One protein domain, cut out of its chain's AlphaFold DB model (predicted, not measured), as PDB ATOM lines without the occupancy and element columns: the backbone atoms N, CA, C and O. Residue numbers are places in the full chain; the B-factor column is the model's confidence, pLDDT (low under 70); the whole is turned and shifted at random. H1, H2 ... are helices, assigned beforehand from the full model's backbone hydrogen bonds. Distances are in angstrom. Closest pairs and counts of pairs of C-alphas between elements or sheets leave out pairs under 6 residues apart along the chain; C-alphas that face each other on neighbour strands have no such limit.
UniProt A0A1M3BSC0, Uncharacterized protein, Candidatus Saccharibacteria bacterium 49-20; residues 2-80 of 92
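AT A GLANCE: This is residues 2 to 80 of the 92 residues of an uncharacterized protein of Candidatus Saccharibacteria bacterium 49-20 (UniProt A0A1M3BSC0). The model is a long, open U of helices: H1 and the longer H3 are its two arms, running in nearly opposite directions with empty space between them, and the short H2 with the loop of residues 34 to 44 makes the turn at the closed end. The contacts are few, and long stretches stick out from the turn: residues 2 to 14, which belong to H1, residues 16 to 21, of which 16 to 20 belong to H1, and residues 53 to 80, of which 53 to 77 belong to H3. The printed part has 79 residues, with three named helices in the order H1, H2, H3 and no named strand; the class is all helix. The whole is extended, with a radius of gyration of the C-alphas of 18.2 A, and the C-alphas span 57 by 28 by 15 A.

IN THESE COORDINATES: Find C-alpha 2 at (5.657, 203.088, -20.554); here H1 begins, and it runs over residues 2 to 20, 27.1 A from first to last C-alpha, to C-alpha 20 at (21.131, 205.327, 1.582). Go on past Leu 21 and Asn 22, and you reach H2, residues 23 to 33, 14.8 A long. After residues 34 to 44, look for Gly 45, where H3 begins; it runs over residues 45 to 77, 48.3 A from first to last C-alpha, and ends at C-alpha 77 at (-15.223, 207.372, -13.450). Residues 78 to 80 follow it.

HOW THE PARTS SIT: Start at H1 and look where it nears H2: the two are close but not clearly touching, and their closest C-alphas, those of Leu 18 and Val 24, are 7.2 A apart. H1 and H2 run the same way at a steep tilt of 50 degrees. Next look at Leu 31 and Met 48, whose C-alphas, the closest of H2 and H3, are 7.6 A apart; these helices too are close but not clearly touching. H2 and H3 run opposite ways at a tilt of 38 degrees, only just steep. H1 and H3 are apart. On the backbone, every O i to N i+4 pair is within hydrogen-bond range in H1 and H2, and 28 of 29 are in H3.

THE WHOLE: Measure the length from Asn 40 to Val 80, whose C-alphas are the two farthest apart, at 58.0 A; the C-alphas of Lys 2 and Val 80 are 27.4 A apart. The printed part has no cut. The link from H1 to H2, 2 residues, is tight, and the link from H2 to H3, 11 residues, is long. The mean pLDDT of the printed part is 77.9; look for values under 70 at residues 2 to 3, 34, 37, 71 and 73 to 80.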
ATOM      1  N   LYS A   2       5.411 201.924 -21.442       65.31
ATOM      2  CA  LYS A   2       5.657 203.088 -20.554       65.31
ATOM      3  C   LYS A   2       5.491 202.787 -19.050       65.31
ATOM      4  O   LYS A   2       6.345 203.156 -18.261       65.31
ATOM      5  N   LYS A   3       4.452 202.026 -18.673       69.00
ATOM      6  CA  LYS A   3       4.191 201.620 -17.275       69.00
ATOM      7  C   LYS A   3       5.311 200.765 -16.665       69.00
ATOM      8  O   LYS A   3       5.600 200.915 -15.489       69.00
ATOM      9  N   ALA A   4       5.941 199.896 -17.458       80.88
ATOM     10  CA  ALA A   4       7.021 199.031 -16.981       80.88
ATOM     11  C   ALA A   4       8.277 199.848 -16.649       80.88
ATOM     12  O   ALA A   4       8.866 199.650 -15.597       80.88
ATOM     13  N   LEU A   5       8.613 200.831 -17.492       83.88
ATOM     14  CA  LEU A   5       9.685 201.793 -17.222       83.88
ATOM     15  C   LEU A   5       9.412 202.607 -15.952       83.88
ATOM     16  O   LEU A   5      10.304 202.753 -15.126       83.88
ATOM     17  N   THR A   6       8.179 203.083 -15.744       84.62
ATOM     18  CA  THR A   6       7.824 203.808 -14.513       84.62
ATOM     19  C   THR A   6       7.972 202.932 -13.268       84.62
ATOM     20  O   THR A   6       8.524 203.390 -12.275       84.62
ATOM     21  N   ILE A   7       7.529 201.672 -13.319       87.38
ATOM     22  CA  ILE A   7       7.677 200.727 -12.200       87.38
ATOM     23  C   ILE A   7       9.159 200.422 -11.940       87.38
ATOM     24  O   ILE A   7       9.577 200.372 -10.785       87.38
ATOM     25  N   LEU A   8       9.963 200.274 -12.996       88.44
ATOM     26  CA  LEU A   8      11.404 200.042 -12.899       88.44
ATOM     27  C   LEU A   8      12.116 201.220 -12.215       88.44
ATOM     28  O   LEU A   8      12.830 201.025 -11.240       88.44
ATOM     29  N   PHE A   9      11.877 202.455 -12.663       87.19
ATOM     30  CA  PHE A   9      12.488 203.636 -12.043       87.19
ATOM     31  C   PHE A   9      12.009 203.863 -10.607       87.19
ATOM     32  O   PHE A   9      12.809 204.219  -9.745       87.19
ATOM     33  N   LEU A  10      10.724 203.620 -10.331       86.88
ATOM     34  CA  LEU A  10      10.171 203.740  -8.983       86.88
ATOM     35  C   LEU A  10      10.804 202.724  -8.023       86.88
ATOM     36  O   LEU A  10      11.166 203.077  -6.905       86.88
ATOM     37  N   SER A  11      10.969 201.475  -8.466       85.88
ATOM     38  CA  SER A  11      11.595 200.422  -7.659       85.88
ATOM     39  C   SER A  11      13.090 200.665  -7.446       85.88
ATOM     40  O   SER A  11      13.539 200.575  -6.305       85.88
ATOM     41  N   LEU A  12      13.847 201.067  -8.474       86.75
ATOM     42  CA  LEU A  12      15.256 201.449  -8.302       86.75
ATOM     43  C   LEU A  12      15.426 202.638  -7.349       86.75
ATOM     44  O   LEU A  12      16.316 202.618  -6.505       86.75
ATOM     45  N   SER A  13      14.572 203.660  -7.457       87.94
ATOM     46  CA  SER A  13      14.613 204.813  -6.552       87.94
ATOM     47  C   SER A  13      14.313 204.408  -5.109       87.94
ATOM     48  O   SER A  13      15.018 204.845  -4.203       87.94
ATOM     49  N   ALA A  14      13.322 203.541  -4.889       85.00
ATOM     50  CA  ALA A  14      13.015 203.026  -3.560       85.00
ATOM     51  C   ALA A  14      14.189 202.227  -2.970       85.00
ATOM     52  O   ALA A  14      14.521 202.418  -1.803       85.00
ATOM     53  N   ILE A  15      14.846 201.384  -3.775       84.56
ATOM     54  CA  ILE A  15      16.022 200.608  -3.351       84.56
ATOM     55  C   ILE A  15      17.183 201.536  -2.980       84.56
ATOM     56  O   ILE A  15      17.757 201.371  -1.910       84.56
ATOM     57  N   LEU A  16      17.487 202.545  -3.804       84.56
ATOM     58  CA  LEU A  16      18.541 203.527  -3.516       84.56
ATOM     59  C   LEU A  16      18.283 204.305  -2.222       84.56
ATOM     60  O   LEU A  16      19.210 204.560  -1.459       84.56
ATOM     61  N   ILE A  17      17.028 204.674  -1.954       84.06
ATOM     62  CA  ILE A  17      16.654 205.353  -0.707       84.06
ATOM     63  C   ILE A  17      16.808 204.407   0.492       84.06
ATOM     64  O   ILE A  17      17.334 204.817   1.526       84.06
ATOM     65  N   LEU A  18      16.379 203.146   0.364       79.94
ATOM     66  CA  LEU A  18      16.552 202.134   1.413       79.94
ATOM     67  C   LEU A  18      18.033 201.889   1.730       79.94
ATOM     68  O   LEU A  18      18.392 201.772   2.902       79.94
ATOM     69  N   ASP A  19      18.866 201.828   0.696       79.25
ATOM     70  CA  ASP A  19      20.310 201.636   0.814       79.25
ATOM     71  C   ASP A  19      20.984 202.862   1.451       79.25
ATOM     72  O   ASP A  19      21.726 202.740   2.422       79.25
ATOM     73  N   SER A  20      20.616 204.072   1.015       78.56
ATOM     74  CA  SER A  20      21.131 205.327   1.582       78.56
ATOM     75  C   SER A  20      20.786 205.520   3.061       78.56
ATOM     76  O   SER A  20      21.543 206.175   3.776       78.56
ATOM     77  N   LEU A  21      19.649 205.000   3.527       76.00
ATOM     78  CA  LEU A  21      19.251 205.056   4.938       76.00
ATOM     79  C   LEU A  21      19.859 203.918   5.766       76.00
ATOM     80  O   LEU A  21      19.566 203.804   6.957       76.00
ATOM     81  N   ASN A  22      20.659 203.051   5.137       79.56
ATOM     82  CA  ASN A  22      21.130 201.793   5.697       79.56
ATOM     83  C   ASN A  22      19.986 201.008   6.366       79.56
ATOM     84  O   ASN A  22      20.141 200.399   7.429       79.56
ATOM     85  N   ALA A  23      18.793 201.077   5.761       76.00
ATOM     86  CA  ALA A  23      17.547 200.647   6.383       76.00
ATOM     87  C   ALA A  23      17.559 199.143   6.663       76.00
ATOM     88  O   ALA A  23      17.005 198.702   7.663       76.00
ATOM     89  N   VAL A  24      18.237 198.359   5.818       77.44
ATOM     90  CA  VAL A  24      18.408 196.913   6.011       77.44
ATOM     91  C   VAL A  24      19.266 196.626   7.240       77.44
ATOM     92  O   VAL A  24      18.882 195.806   8.067       77.44
ATOM     93  N   HIS A  25      20.394 197.314   7.408       78.25
ATOM     94  CA  HIS A  25      21.250 197.135   8.579       78.25
ATOM     95  C   HIS A  25      20.565 197.620   9.860       78.25
ATOM     96  O   HIS A  25      20.625 196.950  10.886       78.25
ATOM     97  N   ALA A  26      19.858 198.747   9.784       79.19
ATOM     98  CA  ALA A  26      19.053 199.286  10.869       79.19
ATOM     99  C   ALA A  26      17.933 198.317  11.286       79.19
ATOM    100  O   ALA A  26      17.730 198.074  12.474       79.19
ATOM    101  N   LEU A  27      17.260 197.707  10.308       77.19
ATOM    102  CA  LEU A  27      16.236 196.688  10.523       77.19
ATOM    103  C   LEU A  27      16.835 195.415  11.134       77.19
ATOM    104  O   LEU A  27      16.245 194.858  12.051       77.19
ATOM    105  N   MET A  28      18.010 194.976  10.674       78.62
ATOM    106  CA  MET A  28      18.705 193.803  11.220       78.62
ATOM    107  C   MET A  28      19.214 194.040  12.642       78.62
ATOM    108  O   MET A  28      19.054 193.164  13.485       78.62
ATOM    109  N   MET A  29      19.770 195.218  12.945       75.38
ATOM    110  CA  MET A  29      20.136 195.586  14.318       75.38
ATOM    111  C   MET A  29      18.911 195.646  15.226       75.38
ATOM    112  O   MET A  29      18.957 195.146  16.349       75.38
ATOM    113  N   PHE A  30      17.801 196.184  14.721       77.06
ATOM    114  CA  PHE A  30      16.553 196.197  15.464       77.06
ATOM    115  C   PHE A  30      16.038 194.776  15.723       77.06
ATOM    116  O   PHE A  30      15.763 194.458  16.868       77.06
ATOM    117  N   LEU A  31      15.975 193.901  14.711       73.44
ATOM    118  CA  LEU A  31      15.424 192.541  14.833       73.44
ATOM    119  C   LEU A  31      16.320 191.543  15.580       73.44
ATOM    120  O   LEU A  31      15.792 190.671  16.266       73.44
ATOM    121  N   LEU A  32      17.646 191.617  15.420       75.38
ATOM    122  CA  LEU A  32      18.581 190.647  16.007       75.38
ATOM    123  C   LEU A  32      19.131 191.098  17.358       75.38
ATOM    124  O   LEU A  32      19.303 190.270  18.248       75.38
ATOM    125  N   ALA A  33      19.431 192.389  17.511       72.50
ATOM    126  CA  ALA A  33      20.035 192.918  18.732       72.50
ATOM    127  C   ALA A  33      19.018 193.628  19.641       72.50
ATOM    128  O   ALA A  33      19.356 193.964  20.773       72.50
ATOM    129  N   GLY A  34      17.791 193.886  19.167       69.62
ATOM    130  CA  GLY A  34      16.808 194.682  19.907       69.62
ATOM    131  C   GLY A  34      17.244 196.136  20.103       69.62
ATOM    132  O   GLY A  34      16.694 196.833  20.954       69.62
ATOM    133  N   VAL A  35      18.255 196.598  19.361       74.88
ATOM    134  CA  VAL A  35      18.843 197.932  19.517       74.88
ATOM    135  C   VAL A  35      18.184 198.892  18.540       74.88
ATOM    136  O   VAL A  35      18.076 198.602  17.346       74.88
ATOM    137  N   ILE A  36      17.764 200.060  19.033       75.94
ATOM    138  CA  ILE A  36      17.261 201.116  18.152       75.94
ATOM    139  C   ILE A  36      18.452 201.686  17.365       75.94
ATOM    140  O   ILE A  36      19.383 202.220  17.982       75.94
ATOM    141  N   PRO A  37      18.435 201.620  16.023       69.12
ATOM    142  CA  PRO A  37      19.529 202.100  15.188       69.12
ATOM    143  C   PRO A  37      19.807 203.587  15.450       69.12
ATOM    144  O   PRO A  37      18.891 204.407  15.470       69.12
ATOM    145  N   GLY A  38      21.080 203.927  15.669       71.31
ATOM    146  CA  GLY A  38      21.508 205.279  16.057       71.31
ATOM    147  C   GLY A  38      21.502 205.547  17.567       71.31
ATOM    148  O   GLY A  38      21.816 206.659  17.984       71.31
ATOM    149  N   THR A  39      21.187 204.546  18.397       74.25
ATOM    150  CA  THR A  39      21.262 204.635  19.864       74.25
ATOM    151  C   THR A  39      21.971 203.416  20.462       74.25
ATOM    152  O   THR A  39      22.087 202.383  19.812       74.25
ATOM    153  N   ASN A  40      22.401 203.518  21.724       75.06
ATOM    154  CA  ASN A  40      22.923 202.389  22.511       75.06
ATOM    155  C   ASN A  40      21.852 201.752  23.414       75.06
ATOM    156  O   ASN A  40      22.174 201.082  24.394       75.06
ATOM    157  N   ILE A  41      20.569 202.003  23.134       77.81
ATOM    158  CA  ILE A  41      19.470 201.505  23.957       77.81
ATOM    159  C   ILE A  41      18.999 200.179  23.365       77.81
ATOM    160  O   ILE A  41      18.431 200.140  22.272       77.81
ATOM    161  N   ALA A  42      19.241 199.098  24.105       77.06
ATOM    162  CA  ALA A  42      18.647 197.797  23.841       77.06
ATOM    163  C   ALA A  42      17.253 197.739  24.479       77.06
ATOM    164  O   ALA A  42      17.080 198.056  25.658       77.06
ATOM    165  N   ILE A  43      16.255 197.352  23.693       79.44
ATOM    166  CA  ILE A  43      14.874 197.180  24.135       79.44
ATOM    167  C   ILE A  43      14.640 195.691  24.440       79.44
ATOM    168  O   ILE A  43      15.207 194.820  23.783       79.44
ATOM    169  N   SER A  44      13.787 195.376  25.421       79.25
ATOM    170  CA  SER A  44      13.357 193.993  25.649       79.25
ATOM    171  C   SER A  44      12.608 193.430  24.432       79.25
ATOM    172  O   SER A  44      11.895 194.155  23.730       79.25
ATOM    173  N   GLY A  45      12.747 192.121  24.199       76.06
ATOM    174  CA  GLY A  45      12.155 191.438  23.043       76.06
ATOM    175  C   GLY A  45      10.637 191.618  22.925       76.06
ATOM    176  O   GLY A  45      10.133 191.803  21.820       76.06
ATOM    177  N   ASP A  46       9.918 191.673  24.052       81.38
ATOM    178  CA  ASP A  46       8.464 191.889  24.068       81.38
ATOM    179  C   ASP A  46       8.078 193.241  23.456       81.38
ATOM    180  O   ASP A  46       7.161 193.338  22.640       81.38
ATOM    181  N   ARG A  47       8.823 194.296  23.802       79.44
ATOM    182  CA  ARG A  47       8.595 195.652  23.286       79.44
ATOM    183  C   ARG A  47       9.016 195.780  21.830       79.44
ATOM    184  O   ARG A  47       8.359 196.474  21.060       79.44
ATOM    185  N   MET A  48      10.085 195.094  21.435       80.31
ATOM    186  CA  MET A  48      10.514 195.023  20.039       80.31
ATOM    187  C   MET A  48       9.423 194.407  19.153       80.31
ATOM    188  O   MET A  48       9.087 194.969  18.108       80.31
ATOM    189  N   LEU A  49       8.830 193.293  19.596       82.75
ATOM    190  CA  LEU A  49       7.728 192.638  18.895       82.75
ATOM    191  C   LEU A  49       6.500 193.557  18.816       82.75
ATOM    192  O   LEU A  49       5.900 193.690  17.750       82.75
ATOM    193  N   GLU A  50       6.157 194.239  19.910       85.44
ATOM    194  CA  GLU A  50       5.047 195.201  19.966       85.44
ATOM    195  C   GLU A  50       5.220 196.327  18.926       85.44
ATOM    196  O   GLU A  50       4.330 196.561  18.100       85.44
ATOM    197  N   PHE A  51       6.400 196.955  18.877       82.56
ATOM    198  CA  PHE A  51       6.710 197.993  17.889       82.56
ATOM    199  C   PHE A  51       6.712 197.469  16.453       82.56
ATOM    200  O   PHE A  51       6.185 198.130  15.554       82.56
ATOM    201  N   PHE A  52       7.265 196.279  16.223       82.50
ATOM    202  CA  PHE A  52       7.289 195.667  14.898       82.50
ATOM    203  C   PHE A  52       5.875 195.374  14.385       82.50
ATOM    204  O   PHE A  52       5.542 195.693  13.241       82.50
ATOM    205  N   THR A  53       5.016 194.840  15.253       86.56
ATOM    206  CA  THR A  53       3.622 194.522  14.919       86.56
ATOM    207  C   THR A  53       2.832 195.789  14.598       86.56
ATOM    208  O   THR A  53       2.075 195.810  13.627       86.56
ATOM    209  N   LEU A  54       3.053 196.876  15.346       87.88
ATOM    210  CA  LEU A  54       2.457 198.185  15.057       87.88
ATOM    211  C   LEU A  54       2.927 198.752  13.715       87.88
ATOM    212  O   LEU A  54       2.108 199.236  12.931       87.88
ATOM    213  N   LEU A  55       4.226 198.675  13.424       84.12
ATOM    214  CA  LEU A  55       4.801 199.201  12.186       84.12
ATOM    215  C   LEU A  55       4.289 198.430  10.959       84.12
ATOM    216  O   LEU A  55       3.867 199.036   9.967       84.12
ATOM    217  N   ILE A  56       4.245 197.100  11.041       86.81
ATOM    218  CA  ILE A  56       3.663 196.243  10.003       86.81
ATOM    219  C   ILE A  56       2.160 196.498   9.860       86.81
ATOM    220  O   ILE A  56       1.675 196.727   8.751       86.81
ATOM    221  N   GLY A  57       1.415 196.528  10.965       87.94
ATOM    222  CA  GLY A  57      -0.024 196.786  10.942       87.94
ATOM    223  C   GLY A  57      -0.363 198.137  10.309       87.94
ATOM    224  O   GLY A  57      -1.257 198.232   9.465       87.94
ATOM    225  N   PHE A  58       0.397 199.182  10.639       89.06
ATOM    226  CA  PHE A  58       0.217 200.516  10.071       89.06
ATOM    227  C   PHE A  58       0.547 200.569   8.573       89.06
ATOM    228  O   PHE A  58      -0.221 201.138   7.789       89.06
ATOM    229  N   THR A  59       1.658 199.956   8.154       86.19
ATOM    230  CA  THR A  59       2.058 199.916   6.736       86.19
ATOM    231  C   THR A  59       1.047 199.142   5.889       86.19
ATOM    232  O   THR A  59       0.586 199.663   4.869       86.19
ATOM    233  N   LEU A  60       0.598 197.969   6.342       86.75
ATOM    234  CA  LEU A  60      -0.466 197.193   5.688       86.75
ATOM    235  C   LEU A  60      -1.801 197.940   5.644       86.75
ATOM    236  O   LEU A  60      -2.474 197.925   4.610       86.75
ATOM    237  N   SER A  61      -2.175 198.628   6.724       88.56
ATOM    238  CA  SER A  61      -3.395 199.443   6.773       88.56
ATOM    239  C   SER A  61      -3.363 200.567   5.731       88.56
ATOM    240  O   SER A  61      -4.324 200.767   4.977       88.56
ATOM    241  N   ARG A  62      -2.223 201.258   5.603       83.38
ATOM    242  CA  ARG A  62      -2.020 202.301   4.587       83.38
ATOM    243  C   ARG A  62      -2.077 201.748   3.168       83.38
ATOM    244  O   ARG A  62      -2.779 202.326   2.338       83.38
ATOM    245  N   ILE A  63      -1.397 200.634   2.898       86.88
ATOM    246  CA  ILE A  63      -1.412 199.974   1.583       86.88
ATOM    247  C   ILE A  63      -2.840 199.559   1.215       86.88
ATOM    248  O   ILE A  63      -3.321 199.896   0.132       86.88
ATOM    249  N   THR A  64      -3.548 198.910   2.141       89.75
ATOM    250  CA  THR A  64      -4.940 198.475   1.958       89.75
ATOM    251  C   THR A  64      -5.858 199.660   1.667       89.75
ATOM    252  O   THR A  64      -6.610 199.640   0.694       89.75
ATOM    253  N   THR A  65      -5.747 200.742   2.442       85.44
ATOM    254  CA  THR A  65      -6.559 201.953   2.242       85.44
ATOM    255  C   THR A  65      -6.283 202.610   0.887       85.44
ATOM    256  O   THR A  65      -7.215 203.046   0.208       85.44
ATOM    257  N   HIS A  66      -5.020 202.663   0.453       81.94
ATOM    258  CA  HIS A  66      -4.660 203.179  -0.870       81.94
ATOM    259  C   HIS A  66      -5.211 202.305  -2.003       81.94
ATOM    260  O   HIS A  66      -5.772 202.838  -2.959       81.94
ATOM    261  N   LEU A  67      -5.116 200.979  -1.882       79.56
ATOM    262  CA  LEU A  67      -5.686 200.027  -2.840       79.56
ATOM    263  C   LEU A  67      -7.205 200.170  -2.962       79.56
ATOM    264  O   LEU A  67      -7.727 200.180  -4.078       79.56
ATOM    265  N   ILE A  68      -7.907 200.325  -1.836       82.50
ATOM    266  CA  ILE A  68      -9.359 200.537  -1.826       82.50
ATOM    267  C   ILE A  68      -9.700 201.850  -2.535       82.50
ATOM    268  O   ILE A  68     -10.513 201.838  -3.456       82.50
ATOM    269  N   ARG A  69      -9.030 202.963  -2.200       76.12
ATOM    270  CA  ARG A  69      -9.263 204.265  -2.856       76.12
ATOM    271  C   ARG A  69      -9.054 204.211  -4.371       76.12
ATOM    272  O   ARG A  69      -9.858 204.775  -5.110       76.12
ATOM    273  N   LEU A  70      -8.018 203.512  -4.836       73.31
ATOM    274  CA  LEU A  70      -7.755 203.334  -6.268       73.31
ATOM    275  C   LEU A  70      -8.877 202.559  -6.976       73.31
ATOM    276  O   LEU A  70      -9.201 202.871  -8.120       73.31
ATOM    277  N   ARG A  71      -9.493 201.577  -6.305       66.81
ATOM    278  CA  ARG A  71     -10.638 200.835  -6.857       66.81
ATOM    279  C   ARG A  71     -11.933 201.644  -6.818       66.81
ATOM    280  O   ARG A  71     -12.683 201.607  -7.789       66.81
ATOM    281  N   THR A  72     -12.186 202.409  -5.756       71.12
ATOM    282  CA  THR A  72     -13.404 203.230  -5.649       71.12
ATOM    283  C   THR A  72     -13.433 204.348  -6.698       71.12
ATOM    284  O   THR A  72     -14.464 204.552  -7.335       71.12
ATOM    285  N   GLN A  73     -12.295 204.995  -6.988       59.03
ATOM    286  CA  GLN A  73     -12.217 206.024  -8.040       59.03
ATOM    287  C   GLN A  73     -12.447 205.474  -9.460       59.03
ATOM    288  O   GLN A  73     -12.941 206.190 -10.330       59.03
ATOM    289  N   GLN A  74     -12.136 204.197  -9.711       56.84
ATOM    290  CA  GLN A  74     -12.473 203.544 -10.984       56.84
ATOM    291  C   GLN A  74     -13.979 203.284 -11.126       56.84
ATOM    292  O   GLN A  74     -14.487 203.293 -12.248       56.84
ATOM    293  N   GLY A  75     -14.694 203.091 -10.012       55.12
ATOM    294  CA  GLY A  75     -16.152 202.959 -10.000       55.12
ATOM    295  C   GLY A  75     -16.863 204.257 -10.388       55.12
ATOM    296  O   GLY A  75     -17.758 204.233 -11.228       55.12
ATOM    297  N   GLU A  76     -16.419 205.398  -9.854       52.84
ATOM    298  CA  GLU A  76     -17.045 206.706 -10.115       52.84
ATOM    299  C   GLU A  76     -16.741 207.270 -11.514       52.84
ATOM    300  O   GLU A  76     -17.585 207.939 -12.116       52.84
ATOM    301  N   ALA A  77     -15.571 206.958 -12.087       52.88
ATOM    302  CA  ALA A  77     -15.223 207.372 -13.450       52.88
ATOM    303  C   ALA A  77     -16.108 206.714 -14.527       52.88
ATOM    304  O   ALA A  77     -16.260 207.262 -15.619       52.88
ATOM    305  N   ASN A  78     -16.705 205.555 -14.226       55.81
ATOM    306  CA  ASN A  78     -17.561 204.821 -15.159       55.81
ATOM    307  C   ASN A  78     -19.048 205.212 -15.046       55.81
ATOM    308  O   ASN A  78     -19.839 204.886 -15.928       55.81
ATOM    309  N   SER A  79     -19.432 205.927 -13.982       56.72
ATOM    310  CA  SER A  79     -20.806 206.395 -13.761       56.72
ATOM    311  C   SER A  79     -21.069 207.822 -14.232       56.72
ATOM    312  O   SER A  79     -22.213 208.257 -14.149       56.72
ATOM    313  N   VAL A  80     -20.073 208.561 -14.747       60.41
ATOM    314  CA  VAL A  80     -20.343 209.847 -15.413       60.41
ATOM    315  C   VAL A  80     -21.094 209.537 -16.708       60.41
ATOM    316  O   VAL A  80     -20.483 209.054 -17.669       60.41
TER     317      VAL A  80